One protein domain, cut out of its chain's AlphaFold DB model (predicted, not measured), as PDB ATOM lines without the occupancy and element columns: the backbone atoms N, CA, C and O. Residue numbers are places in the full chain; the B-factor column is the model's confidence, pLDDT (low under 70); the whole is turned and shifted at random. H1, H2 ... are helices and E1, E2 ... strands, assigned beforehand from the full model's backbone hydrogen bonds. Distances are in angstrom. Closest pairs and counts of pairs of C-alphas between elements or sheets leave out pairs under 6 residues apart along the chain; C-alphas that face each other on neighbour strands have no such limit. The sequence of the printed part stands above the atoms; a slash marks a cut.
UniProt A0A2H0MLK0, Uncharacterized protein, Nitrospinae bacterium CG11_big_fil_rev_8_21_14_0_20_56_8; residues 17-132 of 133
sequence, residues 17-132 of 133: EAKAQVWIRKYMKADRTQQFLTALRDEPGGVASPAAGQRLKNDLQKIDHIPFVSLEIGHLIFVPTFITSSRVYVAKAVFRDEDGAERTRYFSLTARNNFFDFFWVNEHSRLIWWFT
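AT A GLANCE: This is residues 17 to 132 of the 133 residues of an uncharacterized protein of Nitrospinae bacterium CG11_big_fil_rev_8_21_14_0_20_56_8 (UniProt A0A2H0MLK0). A strongly twisted sheet of four strands, E1 to E4, curls round the first part of the long helix H1, residues 17 to 27, while the short helix H3 covers the sheet's other face. The rest of H1 runs on past the sheet, and H2 folds back beside it, so that the two make a helical hairpin at one end of the domain. The printed part has 116 residues, with three named helices and four named strands in the order H1 H2 E1 E2 E3 E4 H3. The sheet's order is E1 E2 E3 E4, antiparallel throughout, and the class is mixed, helices and strands. The whole is only just loose, close to compact, with a radius of gyration of the C-alphas of 16.3 A and spans of 47 by 35 by 25 A.

IN THESE COORDINATES: In the sheet, E1 is residues 68 to 75, 19.8 A long, and E2 is residues 88 to 96, 25.7 A. E3, residues 102 to 112, is the longest strand at 30.7 A, and E4 is residues 115 to 117, 6.1 A. H1, residues 17 to 42, is 37.4 A long, from C-alpha 17 at (173.428, 218.889, 104.724) to C-alpha 42 at (207.557, 233.926, 107.438). H2 is residues 50 to 64, 21.9 A. H3, residues 123 to 130, 11.0 A, ends with C-alpha 130 at (185.633, 203.832, 108.576).

HOW THE PARTS SIT: The sheet is a meander, each strand the antiparallel neighbour of the one before, with E1 and E4 as edge strands. N 72 and O 92 of the hairpin E1 and E2 are 2.9 A apart, within hydrogen-bond range, as are N 91 and O 107 of the hairpin E2 and E3, 2.8 A. The pairing of E3 is staggered: residues 102 to 110 pair with E2, and 110 to 112 with E4, where N 115 and O 112 are 2.8 A apart. There are three layers, H1 on one face of the sheet and H3 on the other. The closest C-alphas of H1 and E3 are those of Ile 24 and Phe 107, 7.5 A apart. H3 has a height over the sheet of 8.3 A and runs across the strands, at 80 degrees to E3 on the local plane; its closest C-alphas to E3 are Ser 125 and Tyr 106, 5.6 A. H1 touches H2 with residues 25 to 36 alone, closest at the C-alphas of Lys 29 and Leu 60, 5.8 A, at a shallow tilt of 20 degrees, opposite ways. H2 is not on the sheet, and H1 and H3 are apart. Every O i to N i+4 pair is within hydrogen-bond range in H1 and H3, and 10 of 11 in H2.

THE WHOLE: The two C-alphas farthest apart, Ala 51 and Phe 82, are 48.5 A apart. The printed part has no cut. The link from E1 to E2, residues 76 to 87, is long. Mean pLDDT of the printed part is 73.5; residues 44, 46, 75 to 88 and 109 to 132 are under 70.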
ATOM      1  N   GLU A  17     172.394 218.647 105.734       81.12
ATOM      2  CA  GLU A  17     173.428 218.889 104.724       81.12
ATOM      3  C   GLU A  17     173.699 220.381 104.515       81.12
ATOM      4  O   GLU A  17     174.851 220.786 104.368       81.12
ATOM      5  N   ALA A  18     172.664 221.223 104.554       83.81
ATOM      6  CA  ALA A  18     172.800 222.659 104.331       83.81
ATOM      7  C   ALA A  18     173.674 223.326 105.407       83.81
ATOM      8  O   ALA A  18     174.587 224.095 105.092       83.81
ATOM      9  N   LYS A  19     173.452 223.004 106.684       81.50
ATOM     10  CA  LYS A  19     174.272 223.475 107.806       81.50
ATOM     11  C   LYS A  19     175.677 222.900 107.737       81.50
ATOM     12  O   LYS A  19     176.632 223.647 107.947       81.50
ATOM     13  N   ALA A  20     175.824 221.621 107.394       80.62
ATOM     14  CA  ALA A  20     177.137 221.010 107.215       80.62
ATOM     15  C   ALA A  20     177.952 221.720 106.117       80.62
ATOM     16  O   ALA A  20     179.113 222.051 106.351       80.62
ATOM     17  N   GLN A  21     177.348 222.054 104.971       86.44
ATOM     18  CA  GLN A  21     178.009 222.830 103.912       86.44
ATOM     19  C   GLN A  21     178.462 224.210 104.403       86.44
ATOM     20  O   GLN A  21     179.607 224.607 104.169       86.44
ATOM     21  N   VAL A  22     177.591 224.941 105.112       85.69
ATOM     22  CA  VAL A  22     177.921 226.258 105.689       85.69
ATOM     23  C   VAL A  22     179.122 226.153 106.628       85.69
ATOM     24  O   VAL A  22     180.033 226.984 106.576       85.69
ATOM     25  N   TRP A  23     179.162 225.123 107.469       77.94
ATOM     26  CA  TRP A  23     180.257 224.931 108.416       77.94
ATOM     27  C   TRP A  23     181.549 224.495 107.738       77.94
ATOM     28  O   TRP A  23     182.600 225.050 108.053       77.94
ATOM     29  N   ILE A  24     181.483 223.582 106.771       83.50
ATOM     30  CA  ILE A  24     182.643 223.174 105.972       83.50
ATOM     31  C   ILE A  24     183.261 224.390 105.274       83.50
ATOM     32  O   ILE A  24     184.471 224.597 105.367       83.50
ATOM     33  N   ARG A  25     182.449 225.261 104.658       87.62
ATOM     34  CA  ARG A  25     182.935 226.517 104.057       87.62
ATOM     35  C   ARG A  25     183.583 227.431 105.094       87.62
ATOM     36  O   ARG A  25     184.668 227.956 104.850       87.62
ATOM     37  N   LYS A  26     182.952 227.607 106.261       85.12
ATOM     38  CA  LYS A  26     183.506 228.416 107.359       85.12
ATOM     39  C   LYS A  26     184.882 227.905 107.790       85.12
ATOM     40  O   LYS A  26     185.795 228.710 107.964       85.12
ATOM     41  N   TYR A  27     185.043 226.591 107.914       82.31
ATOM     42  CA  TYR A  27     186.327 225.975 108.229       82.31
ATOM     43  C   TYR A  27     187.367 226.206 107.141       82.31
ATOM     44  O   TYR A  27     188.455 226.682 107.445       82.31
ATOM     45  N   MET A  28     187.031 225.936 105.879       85.25
ATOM     46  CA  MET A  28     187.958 226.136 104.761       85.25
ATOM     47  C   MET A  28     188.457 227.584 104.694       85.25
ATOM     48  O   MET A  28     189.636 227.820 104.443       85.25
ATOM     49  N   LYS A  29     187.582 228.560 104.968       88.25
ATOM     50  CA  LYS A  29     187.965 229.975 105.067       88.25
ATOM     51  C   LYS A  29     188.920 230.245 106.227       88.25
ATOM     52  O   LYS A  29     189.890 230.981 106.051       88.25
ATOM     53  N   ALA A  30     188.649 229.675 107.400       84.38
ATOM     54  CA  ALA A  30     189.504 229.829 108.573       84.38
ATOM     55  C   ALA A  30     190.889 229.204 108.343       84.38
ATOM     56  O   ALA A  30     191.895 229.868 108.576       84.38
ATOM     57  N   ASP A  31     190.940 227.984 107.804       84.88
ATOM     58  CA  ASP A  31     192.176 227.293 107.425       84.88
ATOM     59  C   ASP A  31     192.975 228.102 106.394       84.88
ATOM     60  O   ASP A  31     194.160 228.372 106.590       84.88
ATOM     61  N   ARG A  32     192.315 228.613 105.344       88.19
ATOM     62  CA  ARG A  32     192.977 229.447 104.332       88.19
ATOM     63  C   ARG A  32     193.526 230.750 104.911       88.19
ATOM     64  O   ARG A  32     194.634 231.159 104.566       88.19
ATOM     65  N   THR A  33     192.775 231.384 105.809       88.38
ATOM     66  CA  THR A  33     193.222 232.592 106.519       88.38
ATOM     67  C   THR A  33     194.425 232.283 107.405       88.38
ATOM     68  O   THR A  33     195.396 233.032 107.399       88.38
ATOM     69  N   GLN A  34     194.411 231.155 108.117       87.19
ATOM     70  CA  GLN A  34     195.523 230.733 108.964       87.19
ATOM     71  C   GLN A  34     196.788 230.435 108.149       87.19
ATOM     72  O   GLN A  34     197.877 230.866 108.533       87.19
ATOM     73  N   GLN A  35     196.657 229.751 107.010       86.56
ATOM     74  CA  GLN A  35     197.764 229.520 106.074       86.56
ATOM     75  C   GLN A  35     198.350 230.840 105.573       86.56
ATOM     76  O   GLN A  35     199.566 231.005 105.555       86.56
ATOM     77  N   PHE A  36     197.492 231.799 105.221       89.12
ATOM     78  CA  PHE A  36     197.919 233.127 104.792       89.12
ATOM     79  C   PHE A  36     198.665 233.886 105.896       89.12
ATOM     80  O   PHE A  36     199.741 234.416 105.648       89.12
ATOM     81  N   LEU A  37     198.138 233.902 107.125       87.88
ATOM     82  CA  LEU A  37     198.801 234.539 108.268       87.88
ATOM     83  C   LEU A  37     200.149 233.884 108.596       87.88
ATOM     84  O   LEU A  37     201.094 234.576 108.965       87.88
ATOM     85  N   THR A  38     200.241 232.562 108.444       87.25
ATOM     86  CA  THR A  38     201.496 231.821 108.635       87.25
ATOM     87  C   THR A  38     202.513 232.215 107.567       87.25
ATOM     88  O   THR A  38     203.626 232.597 107.907       87.25
ATOM     89  N   ALA A  39     202.106 232.244 106.294       85.88
ATOM     90  CA  ALA A  39     202.970 232.675 105.198       85.88
ATOM     91  C   ALA A  39     203.456 234.126 105.370       85.88
ATOM     92  O   ALA A  39     204.633 234.401 105.174       85.88
ATOM     93  N   LEU A  40     202.582 235.041 105.804       86.12
ATOM     94  CA  LEU A  40     202.955 236.433 106.085       86.12
ATOM     95  C   LEU A  40     203.962 236.576 107.223       86.12
ATOM     96  O   LEU A  40     204.806 237.468 107.189       86.12
ATOM     97  N   ARG A  41     203.851 235.737 108.256       84.00
ATOM     98  CA  ARG A  41     204.789 235.740 109.379       84.00
ATOM     99  C   ARG A  41     206.195 235.333 108.933       84.00
ATOM    100  O   ARG A  41     207.165 235.837 109.495       84.00
ATOM    101  N   ASP A  42     206.288 234.440 107.953       80.88
ATOM    102  CA  ASP A  42     207.557 233.926 107.438       80.88
ATOM    103  C   ASP A  42     208.172 234.841 106.353       80.88
ATOM    104  O   ASP A  42     209.334 234.666 105.983       80.88
ATOM    105  N   GLU A  43     207.438 235.853 105.867       79.50
ATOM    106  CA  GLU A  43     207.950 236.858 104.929       79.50
ATOM    107  C   GLU A  43     208.788 237.947 105.639       79.50
ATOM    108  O   GLU A  43     208.365 238.519 106.653       79.50
ATOM    109  N   PRO A  44     209.968 238.318 105.100       68.06
ATOM    110  CA  PRO A  44     210.790 239.385 105.662       68.06
ATOM    111  C   PRO A  44     210.067 240.736 105.541       68.06
ATOM    112  O   PRO A  44     209.952 241.307 104.460       68.06
ATOM    113  N   GLY A  45     209.580 241.244 106.675       71.50
ATOM    114  CA  GLY A  45     208.843 242.508 106.772       71.50
ATOM    115  C   GLY A  45     207.472 242.388 107.438       71.50
ATOM    116  O   GLY A  45     206.958 243.405 107.890       71.50
ATOM    117  N   GLY A  46     206.896 241.183 107.553       65.88
ATOM    118  CA  GLY A  46     205.714 240.892 108.386       65.88
ATOM    119  C   GLY A  46     204.427 241.673 108.071       65.88
ATOM    120  O   GLY A  46     203.466 241.598 108.836       65.88
ATOM    121  N   VAL A  47     204.388 242.435 106.974       73.69
ATOM    122  CA  VAL A  47     203.248 243.269 106.577       73.69
ATOM    123  C   VAL A  47     202.726 242.797 105.229       73.69
ATOM    124  O   VAL A  47     203.444 242.784 104.232       73.69
ATOM    125  N   ALA A  48     201.437 242.457 105.190       75.19
ATOM    126  CA  ALA A  48     200.768 242.069 103.959       75.19
ATOM    127  C   ALA A  48     200.762 243.226 102.954       75.19
ATOM    128  O   ALA A  48     200.222 244.299 103.228       75.19
ATOM    129  N   SER A  49     201.297 242.990 101.756       83.50
ATOM    130  CA  SER A  49     201.099 243.929 100.651       83.50
ATOM    131  C   SER A  49     199.602 244.045 100.301       83.50
ATOM    132  O   SER A  49     198.854 243.067 100.441       83.50
ATOM    133  N   PRO A  50     199.132 245.191  99.771       85.06
ATOM    134  CA  PRO A  50     197.753 245.327  99.293       85.06
ATOM    135  C   PRO A  50     197.355 244.243  98.275       85.06
ATOM    136  O   PRO A  50     196.229 243.747  98.290       85.06
ATOM    137  N   ALA A  51     198.302 243.812  97.433       85.69
ATOM    138  CA  ALA A  51     198.105 242.716  96.489       85.69
ATOM    139  C   ALA A  51     197.873 241.366  97.193       85.69
ATOM    140  O   ALA A  51     197.008 240.599  96.770       85.69
ATOM    141  N   ALA A  52     198.599 241.080  98.279       86.38
ATOM    142  CA  ALA A  52     198.403 239.876  99.086       86.38
ATOM    143  C   ALA A  52     197.026 239.868  99.771       86.38
ATOM    144  O   ALA A  52     196.327 238.855  99.732       86.38
ATOM    145  N   GLY A  53     196.584 241.013 100.307       86.81
ATOM    146  CA  GLY A  53     195.236 241.163 100.868       86.81
ATOM    147  C   GLY A  53     194.130 240.928  99.833       86.81
ATOM    148  O   GLY A  53     193.159 240.219 100.105       86.81
ATOM    149  N   GLN A  54     194.296 241.451  98.614       91.25
ATOM    150  CA  GLN A  54     193.338 241.221  97.530       91.25
ATOM    151  C   GLN A  54     193.306 239.751  97.083       91.25
ATOM    152  O   GLN A  54     192.228 239.220  96.817       91.25
ATOM    153  N   ARG A  55     194.460 239.072  97.037       89.44
ATOM    154  CA  ARG A  55     194.529 237.629  96.756       89.44
ATOM    155  C   ARG A  55     193.776 236.819  97.808       89.44
ATOM    156  O   ARG A  55     192.934 236.012  97.430       89.44
ATOM    157  N   LEU A  56     193.997 237.089  99.100       91.19
ATOM    158  CA  LEU A  56     193.248 236.422 100.171       91.19
ATOM    159  C   LEU A  56     191.739 236.634 100.001       91.19
ATOM    160  O   LEU A  56     190.973 235.680 100.087       91.19
ATOM    161  N   LYS A  57     191.301 237.867  99.727       92.75
ATOM    162  CA  LYS A  57     189.880 238.163  99.501       92.75
ATOM    163  C   LYS A  57     189.295 237.320  98.363       92.75
ATOM    164  O   LYS A  57     188.225 236.740  98.538       92.75
ATOM    165  N   ASN A  58     189.999 237.231  97.237       92.75
ATOM    166  CA  ASN A  58     189.569 236.426  96.095       92.75
ATOM    167  C   ASN A  58     189.513 234.931  96.454       92.75
ATOM    168  O   ASN A  58     188.531 234.265  96.138       92.75
ATOM    169  N   ASP A  59     190.515 234.413  97.167       90.81
ATOM    170  CA  ASP A  59     190.544 233.017  97.622       90.81
ATOM    171  C   ASP A  59     189.365 232.694  98.550       90.81
ATOM    172  O   ASP A  59     188.710 231.662  98.400       90.81
ATOM    173  N   LEU A  60     189.051 233.585  99.492       93.31
ATOM    174  CA  LEU A  60     187.920 233.401 100.403       93.31
ATOM    175  C   LEU A  60     186.574 233.439  99.668       93.31
ATOM    176  O   LEU A  60     185.673 232.687 100.036       93.31
ATOM    177  N   GLN A  61     186.443 234.270  98.628       93.31
ATOM    178  CA  GLN A  61     185.256 234.293  97.768       93.31
ATOM    179  C   GLN A  61     185.125 233.013  96.943       93.31
ATOM    180  O   GLN A  61     184.026 232.477  96.822       93.31
ATOM    181  N   LYS A  62     186.231 232.468  96.423       90.31
ATOM    182  CA  LYS A  62     186.208 231.181  95.714       90.31
ATOM    183  C   LYS A  62     185.626 230.072  96.589       90.31
ATOM    184  O   LYS A  62     184.802 229.304  96.103       90.31
ATOM    185  N   ILE A  63     185.970 230.035  97.882       90.06
ATOM    186  CA  ILE A  63     185.446 229.039  98.835       90.06
ATOM    187  C   ILE A  63     183.910 229.074  98.939       90.06
ATOM    188  O   ILE A  63     183.286 228.023  99.101       90.06
ATOM    189  N   ASP A  64     183.280 230.246  98.808       89.50
ATOM    190  CA  ASP A  64     181.814 230.365  98.843       89.50
ATOM    191  C   ASP A  64     181.129 229.686  97.659       89.50
ATOM    192  O   ASP A  64     180.019 229.166  97.797       89.50
ATOM    193  N   HIS A  65     181.807 229.652  96.515       88.88
ATOM    194  CA  HIS A  65     181.275 229.134  95.262       88.88
ATOM    195  C   HIS A  65     181.724 227.708  94.945       88.88
ATOM    196  O   HIS A  65     181.349 227.186  93.898       88.88
ATOM    197  N   ILE A  66     182.478 227.049  95.836       86.75
ATOM    198  CA  ILE A  66     182.866 225.652  95.628       86.75
ATOM    199  C   ILE A  66     181.597 224.782  95.574       86.75
ATOM    200  O   ILE A  66     180.815 224.774  96.542       86.75
ATOM    201  N   PRO A  67     181.386 224.041  94.470       88.12
ATOM    202  CA  PRO A  67     180.272 223.118  94.344       88.12
ATOM    203  C   PRO A  67     180.543 221.845  95.153       88.12
ATOM    204  O   PRO A  67     181.569 221.179  94.993       88.12
ATOM    205  N   PHE A  68     179.587 221.495  96.012       88.88
ATOM    206  CA  PHE A  68     179.531 220.190  96.663       88.88
ATOM    207  C   PHE A  68     178.859 219.212  95.695       88.88
ATOM    208  O   PHE A  68     177.691 219.390  95.359       88.88
ATOM    209  N   VAL A  69     179.600 218.210  95.223       89.25
ATOM    210  CA  VAL A  69     179.080 217.135  94.361       89.25
ATOM    211  C   VAL A  69     178.288 216.138  95.200       89.25
ATOM    212  O   VAL A  69     177.198 215.726  94.814       89.25
ATOM    213  N   SER A  70     178.818 215.781  96.368       87.94
ATOM    214  CA  SER A  70     178.114 214.985  97.368       87.94
ATOM    215  C   SER A  70     178.570 215.354  98.777       87.94
ATOM    216  O   SER A  70     179.686 215.846  98.985       87.94
ATOM    217  N   LEU A  71     177.688 215.138  99.751       85.81
ATOM    218  CA  LEU A  71     177.970 215.336 101.165       85.81
ATOM    219  C   LEU A  71     177.275 214.245 101.972       85.81
ATOM    220  O   LEU A  71     176.057 214.227 102.078       85.81
ATOM    221  N   GLU A  72     178.058 213.345 102.551       83.62
ATOM    222  CA  GLU A  72     177.555 212.290 103.428       83.62
ATOM    223  C   GLU A  72     177.894 212.646 104.876       83.62
ATOM    224  O   GLU A  72     179.020 213.060 105.168       83.62
ATOM    225  N   ILE A  73     176.934 212.491 105.790       78.56
ATOM    226  CA  ILE A  73     177.092 212.832 107.208       78.56
ATOM    227  C   ILE A  73     176.894 211.569 108.045       78.56
ATOM    228  O   ILE A  73     175.819 210.978 108.062       78.56
ATOM    229  N   GLY A  74     177.947 211.176 108.750       72.44
ATOM    230  CA  GLY A  74     177.970 210.104 109.735       72.44
ATOM    231  C   GLY A  74     178.006 210.643 111.164       72.44
ATOM    232  O   GLY A  74     178.302 211.814 111.424       72.44
ATOM    233  N   HIS A  75     177.706 209.769 112.118       67.62
ATOM    234  CA  HIS A  75     177.726 210.074 113.547       67.62
ATOM    235  C   HIS A  75     178.797 209.218 114.230       67.62
ATOM    236  O   HIS A  75     178.834 208.004 114.042       67.62
ATOM    237  N   LEU A  76     179.646 209.822 115.063       63.72
ATOM    238  CA  LEU A  76     180.565 209.059 115.910       63.72
ATOM    239  C   LEU A  76     179.823 208.525 117.137       63.72
ATOM    240  O   LEU A  76     179.480 209.277 118.047       63.72
ATOM    241  N   ILE A  77     179.619 207.209 117.176       56.50
ATOM    242  CA  ILE A  77     178.885 206.525 118.254       56.50
ATOM    243  C   ILE A  77     179.739 206.394 119.537       56.50
ATOM    244  O   ILE A  77     179.201 206.264 120.632       56.50
ATOM    245  N   PHE A  78     181.073 206.474 119.430       52.75
ATOM    246  CA  PHE A  78     182.008 206.104 120.504       52.75
ATOM    247  C   PHE A  78     182.732 207.261 121.208       52.75
ATOM    248  O   PHE A  78     183.711 207.011 121.908       52.75
ATOM    249  N   VAL A  79     182.286 208.516 121.084       52.84
ATOM    250  CA  VAL A  79     182.866 209.590 121.912       52.84
ATOM    251  C   VAL A  79     182.224 209.520 123.300       52.84
ATOM    252  O   VAL A  79     181.017 209.746 123.407       52.84
ATOM    253  N   PRO A  80     182.977 209.176 124.365       45.12
ATOM    254  CA  PRO A  80     182.413 209.065 125.701       45.12
ATOM    255  C   PRO A  80     181.802 210.406 126.120       45.12
ATOM    256  O   PRO A  80     182.502 211.400 126.322       45.12
ATOM    257  N   THR A  81     180.478 210.414 126.275       49.12
ATOM    258  CA  THR A  81     179.649 211.575 126.642       49.12
ATOM    259  C   THR A  81     180.036 212.208 127.981       49.12
ATOM    260  O   THR A  81     179.618 213.321 128.280       49.12
ATOM    261  N   PHE A  82     180.873 211.534 128.775       46.88
ATOM    262  CA  PHE A  82     181.378 211.994 130.071       46.88
ATOM    263  C   PHE A  82     182.540 213.001 129.972       46.88
ATOM    264  O   PHE A  82     182.870 213.620 130.980       46.88
ATOM    265  N   ILE A  83     183.172 213.170 128.799       49.03
ATOM    266  CA  ILE A  83     184.346 214.056 128.626       49.03
ATOM    267  C   ILE A  83     183.988 215.340 127.859       49.03
ATOM    268  O   ILE A  83     184.573 216.395 128.101       49.03
ATOM    269  N   THR A  84     182.975 215.298 126.990       48.19
ATOM    270  CA  THR A  84     182.438 216.484 126.312       48.19
ATOM    271  C   THR A  84     180.930 216.342 126.136       48.19
ATOM    272  O   THR A  84     180.477 215.357 125.559       48.19
ATOM    273  N   SER A  85     180.145 217.352 126.518       49.00
ATOM    274  CA  SER A  85     178.706 217.448 126.195       49.00
ATOM    275  C   SER A  85     178.423 217.647 124.694       49.00
ATOM    276  O   SER A  85     177.296 217.933 124.288       49.00
ATOM    277  N   SER A  86     179.454 217.535 123.858       54.47
ATOM    278  CA  SER A  86     179.457 217.894 122.449       54.47
ATOM    279  C   SER A  86     179.335 216.650 121.582       54.47
ATOM    280  O   SER A  86     180.167 215.749 121.643       54.47
ATOM    281  N   ARG A  87     178.290 216.615 120.754       61.50
ATOM    282  CA  ARG A  87     178.106 215.590 119.719       61.50
ATOM    283  C   ARG A  87     179.150 215.788 118.625       61.50
ATOM    284  O   ARG A  87     179.377 216.927 118.212       61.50
ATOM    285  N   VAL A  88     179.743 214.697 118.150       67.12
ATOM    286  CA  VAL A  88     180.715 214.717 117.053       67.12
ATOM    287  C   VAL A  88     180.104 214.047 115.826       67.12
ATOM    288  O   VAL A  88     179.726 212.878 115.873       67.12
ATOM    289  N   TYR A  89     180.006 214.796 114.734       73.06
ATOM    290  CA  TYR A  89     179.619 214.298 113.418       73.06
ATOM    291  C   TYR A  89     180.860 214.160 112.546       73.06
ATOM    292  O   TYR A  89     181.847 214.874 112.735       73.06
ATOM    293  N   VAL A  90     180.801 213.271 111.566       74.38
ATOM    294  CA  VAL A  90     181.829 213.132 110.535       74.38
ATOM    295  C   VAL A  90     181.164 213.409 109.203       74.38
ATOM    296  O   VAL A  90     180.102 212.866 108.933       74.38
ATOM    297  N   ALA A  91     181.756 214.251 108.368       78.00
ATOM    298  CA  ALA A  91     181.249 214.521 107.036       78.00
ATOM    299  C   ALA A  91     182.276 214.105 105.985       78.00
ATOM    300  O   ALA A  91     183.438 214.503 106.057       78.00
ATOM    301  N   LYS A  92     181.842 213.336 104.992       83.75
ATOM    302  CA  LYS A  92     182.593 213.056 103.769       83.75
ATOM    303  C   LYS A  92     182.025 213.956 102.679       83.75
ATOM    304  O   LYS A  92     180.897 213.761 102.239       83.75
ATOM    305  N   ALA A  93     182.795 214.954 102.266       84.94
ATOM    306  CA  ALA A  93     182.396 215.880 101.216       84.94
ATOM    307  C   ALA A  93     183.222 215.639  99.954       84.94
ATOM    308  O   ALA A  93     184.453 215.546 100.017       84.94
ATOM    309  N   VAL A  94     182.551 215.583  98.810       86.88
ATOM    310  CA  VAL A  94     183.183 215.558  97.491       86.88
ATOM    311  C   VAL A  94     182.987 216.923  96.848       86.88
ATOM    312  O   VAL A  94     181.861 217.386  96.670       86.88
ATOM    313  N   PHE A  95     184.092 217.574  96.511       87.50
ATOM    314  CA  PHE A  95     184.115 218.867  95.835       87.50
ATOM    315  C   PHE A  95     184.542 218.680  94.391       87.50
ATOM    316  O   PHE A  95     185.377 217.819  94.117       87.50
ATOM    317  N   ARG A  96     184.052 219.528  93.491       85.31
ATOM    318  CA  ARG A  96     184.642 219.663  92.156       85.31
ATOM    319  C   ARG A  96     185.593 220.854  92.152       85.31
ATOM    320  O   ARG A  96     185.203 221.937  92.591       85.31
ATOM    321  N   ASP A  97     186.837 220.636  91.741       79.50
ATOM    322  CA  ASP A  97     187.819 221.711  91.601       79.50
ATOM    323  C   ASP A  97     187.637 222.498  90.289       79.50
ATOM    324  O   ASP A  97     186.741 222.208  89.492       79.50
ATOM    325  N   GLU A  98     188.447 223.547  90.103       76.94
ATOM    326  CA  GLU A  98     188.388 224.417  88.915       76.94
ATOM    327  C   GLU A  98     188.731 223.659  87.616       76.94
ATOM    328  O   GLU A  98     188.241 224.032  86.554       76.94
ATOM    329  N   ASP A  99     189.486 222.560  87.714       81.69
ATOM    330  CA  ASP A  99     189.867 221.693  86.593       81.69
ATOM    331  C   ASP A  99     188.814 220.601  86.311       81.69
ATOM    332  O   ASP A  99     188.982 219.762  85.423       81.69
ATOM    333  N   GLY A 100     187.709 220.594  87.065       78.12
ATOM    334  CA  GLY A 100     186.633 219.613  86.945       78.12
ATOM    335  C   GLY A 100     186.911 218.281  87.647       78.12
ATOM    336  O   GLY A 100     186.065 217.386  87.586       78.12
ATOM    337  N   ALA A 101     188.041 218.138  88.337       85.00
ATOM    338  CA  ALA A 101     188.385 216.934  89.076       85.00
ATOM    339  C   ALA A 101     187.667 216.886  90.432       85.00
ATOM    340  O   ALA A 101     187.508 217.884  91.143       85.00
ATOM    341  N   GLU A 102     187.224 215.688  90.809       86.50
ATOM    342  CA  GLU A 102     186.529 215.465  92.071       86.50
ATOM    343  C   GLU A 102     187.525 215.175  93.195       86.50
ATOM    344  O   GLU A 102     188.366 214.278  93.105       86.50
ATOM    345  N   ARG A 103     187.431 215.937  94.286       82.44
ATOM    346  CA  ARG A 103     188.276 215.789  95.472       82.44
ATOM    347  C   ARG A 103     187.425 215.450  96.678       82.44
ATOM    348  O   ARG A 103     186.572 216.232  97.086       82.44
ATOM    349  N   THR A 104     187.706 214.307  97.291       82.31
ATOM    350  CA  THR A 104     187.065 213.905  98.548       82.31
ATOM    351  C   THR A 104     187.844 214.468  99.731       82.31
ATOM    352  O   THR A 104     189.062 214.290  99.810       82.31
ATOM    353  N   ARG A 105     187.161 215.112 100.680       80.12
ATOM    354  CA  ARG A 105     187.721 215.443 101.997       80.12
ATOM    355  C   ARG A 105     186.781 214.990 103.102       80.12
ATOM    356  O   ARG A 105     185.570 214.913 102.921       80.12
ATOM    357  N   TYR A 106     187.371 214.723 104.254       77.12
ATOM    358  CA  TYR A 106     186.667 214.290 105.449       77.12
ATOM    359  C   TYR A 106     186.780 215.381 106.512       77.12
ATOM    360  O   TYR A 106     187.845 215.976 106.679       77.12
ATOM    361  N   PHE A 107     185.692 215.637 107.226       74.25
ATOM    362  CA  PHE A 107     185.591 216.665 108.255       74.25
ATOM    363  C   PHE A 107     185.042 216.047 109.533       74.25
ATOM    364  O   PHE A 107     184.075 215.296 109.487       74.25
ATOM    365  N   SER A 108     185.625 216.397 110.675       70.12
ATOM    366  CA  SER A 108     185.014 216.161 111.983       70.12
ATOM    367  C   SER A 108     184.336 217.451 112.436       70.12
ATOM    368  O   SER A 108     184.973 218.503 112.452       70.12
ATOM    369  N   LEU A 109     183.056 217.376 112.790       69.50
ATOM    370  CA  LEU A 109     182.207 218.504 113.170       69.50
ATOM    371  C   LEU A 109     181.731 218.293 114.613       69.50
ATOM    372  O   LEU A 109     180.836 217.487 114.859       69.50
ATOM    373  N   THR A 110     182.302 219.003 115.588       66.88
ATOM    374  CA  THR A 110     181.877 218.878 116.997       66.88
ATOM    375  C   THR A 110     180.955 220.021 117.405       66.88
ATOM    376  O   THR A 110     181.402 221.157 117.421       66.88
ATOM    377  N   ALA A 111     179.712 219.771 117.816       57.19
ATOM    378  CA  ALA A 111     178.828 220.832 118.317       57.19
ATOM    379  C   ALA A 111     179.201 221.226 119.762       57.19
ATOM    380  O   ALA A 111     178.645 220.673 120.716       57.19
ATOM    381  N   ARG A 112     180.136 222.162 119.964       55.62
ATOM    382  CA  ARG A 112     180.498 222.682 121.296       55.62
ATOM    383  C   ARG A 112     180.076 224.142 121.422       55.62
ATOM    384  O   ARG A 112     180.566 224.992 120.702       55.62
ATOM    385  N   ASN A 113     179.154 224.462 122.334       44.38
ATOM    386  CA  ASN A 113     178.661 225.839 122.541       44.38
ATOM    387  C   ASN A 113     178.079 226.514 121.273       44.38
ATOM    388  O   ASN A 113     178.244 227.716 121.094       44.38
ATOM    389  N   ASN A 114     177.432 225.761 120.372       40.88
ATOM    390  CA  ASN A 114     177.025 226.225 119.028       40.88
ATOM    391  C   ASN A 114     178.189 226.656 118.109       40.88
ATOM    392  O   ASN A 114     177.959 227.197 117.027       40.88
ATOM    393  N   PHE A 115     179.430 226.380 118.504       38.66
ATOM    394  CA  PHE A 115     180.616 226.466 117.668       38.66
ATOM    395  C   PHE A 115     181.019 225.057 117.238       38.66
ATOM    396  O   PHE A 115     181.032 224.120 118.034       38.66
ATOM    397  N   PHE A 116     181.299 224.901 115.946       48.38
ATOM    398  CA  PHE A 116     181.842 223.659 115.422       48.38
ATOM    399  C   PHE A 116     183.356 223.759 115.412       48.38
ATOM    400  O   PHE A 116     183.908 224.476 114.580       48.38
ATOM    401  N   ASP A 117     184.002 223.095 116.370       43.03
ATOM    402  CA  ASP A 117     185.452 222.934 116.376       43.03
ATOM    403  C   ASP A 117     185.824 221.795 115.415       43.03
ATOM    404  O   ASP A 117     185.206 220.726 115.394       43.03
ATOM    405  N   PHE A 118     186.820 222.049 114.570       49.19
ATOM    406  CA  PHE A 118     187.301 221.110 113.561       49.19
ATOM    407  C   PHE A 118     188.641 220.563 114.032       49.19
ATOM    408  O   PHE A 118     189.642 221.277 114.034       49.19
ATOM    409  N   PHE A 119     188.673 219.295 114.431       44.22
ATOM    410  CA  PHE A 119     189.921 218.634 114.796       44.22
ATOM    411  C   PHE A 119     190.402 217.761 113.637       44.22
ATOM    412  O   PHE A 119     189.718 216.830 113.224       44.22
ATOM    413  N   TRP A 120     191.589 218.120 113.139       40.75
ATOM    414  CA  TRP A 120     192.464 217.381 112.224       40.75
ATOM    415  C   TRP A 120     191.834 216.867 110.926       40.75
ATOM    416  O   TRP A 120     191.213 215.812 110.887       40.75
ATOM    417  N   VAL A 121     192.122 217.587 109.839       42.53
ATOM    418  CA  VAL A 121     192.020 217.129 108.450       42.53
ATOM    419  C   VAL A 121     193.336 216.433 108.106       42.53
ATOM    420  O   VAL A 121     194.302 217.094 107.753       42.53
ATOM    421  N   ASN A 122     193.397 215.117 108.303       54.28
ATOM    422  CA  ASN A 122     194.473 214.219 107.856       54.28
ATOM    423  C   ASN A 122     193.921 212.780 107.805       54.28
ATOM    424  O   ASN A 122     192.743 212.564 108.086       54.28
ATOM    425  N   GLU A 123     194.746 211.786 107.456       45.62
ATOM    426  CA  GLU A 123     194.388 210.354 107.354       45.62
ATOM    427  C   GLU A 123     193.532 209.810 108.520       45.62
ATOM    428  O   GLU A 123     192.733 208.895 108.326       45.62
ATOM    429  N   HIS A 124     193.605 210.415 109.709       48.81
ATOM    430  CA  HIS A 124     192.748 210.097 110.853       48.81
ATOM    431  C   HIS A 124     191.251 210.351 110.613       48.81
ATOM    432  O   HIS A 124     190.440 209.563 111.081       48.81
ATOM    433  N   SER A 125     190.847 211.380 109.862       51.41
ATOM    434  CA  SER A 125     189.427 211.628 109.550       51.41
ATOM    435  C   SER A 125     188.863 210.549 108.619       51.41
ATOM    436  O   SER A 125     187.707 210.154 108.750       51.41
ATOM    437  N   ARG A 126     189.702 210.036 107.707       55.72
ATOM    438  CA  ARG A 126     189.389 208.859 106.888       55.72
ATOM    439  C   ARG A 126     189.265 207.626 107.780       55.72
ATOM    440  O   ARG A 126     188.292 206.903 107.653       55.72
ATOM    441  N   LEU A 127     190.200 207.412 108.705       55.81
ATOM    442  CA  LEU A 127     190.157 206.288 109.645       55.81
ATOM    443  C   LEU A 127     188.892 206.326 110.521       55.81
ATOM    444  O   LEU A 127     188.228 205.316 110.697       55.81
ATOM    445  N   ILE A 128     188.519 207.507 111.009       58.41
ATOM    446  CA  ILE A 128     187.309 207.732 111.803       58.41
ATOM    447  C   ILE A 128     186.041 207.493 110.972       58.41
ATOM    448  O   ILE A 128     185.128 206.843 111.469       58.41
ATOM    449  N   TRP A 129     185.999 207.929 109.707       54.38
ATOM    450  CA  TRP A 129     184.890 207.608 108.801       54.38
ATOM    451  C   TRP A 129     184.665 206.093 108.669       54.38
ATOM    452  O   TRP A 129     183.526 205.636 108.699       54.38
ATOM    453  N   TRP A 130     185.737 205.297 108.604       55.22
ATOM    454  CA  TRP A 130     185.633 203.832 108.576       55.22
ATOM    455  C   TRP A 130     185.012 203.232 109.847       55.22
ATOM    456  O   TRP A 130     184.465 202.141 109.776       55.22
ATOM    457  N   PHE A 131     185.061 203.932 110.984       53.44
ATOM    458  CA  PHE A 131     184.375 203.532 112.222       53.44
ATOM    459  C   PHE A 131     182.950 204.097 112.343       53.44
ATOM    460  O   PHE A 131     182.278 203.835 113.342       53.44
ATOM    461  N   THR A 132     182.505 204.902 111.374       50.97
ATOM    462  CA  THR A 132     181.131 205.431 111.305       50.97
ATOM    463  C   THR A 132     180.246 204.729 110.276       50.97
ATOM    464  O   THR A 132     179.041 204.976 110.284       50.97
TER     465      THR A 132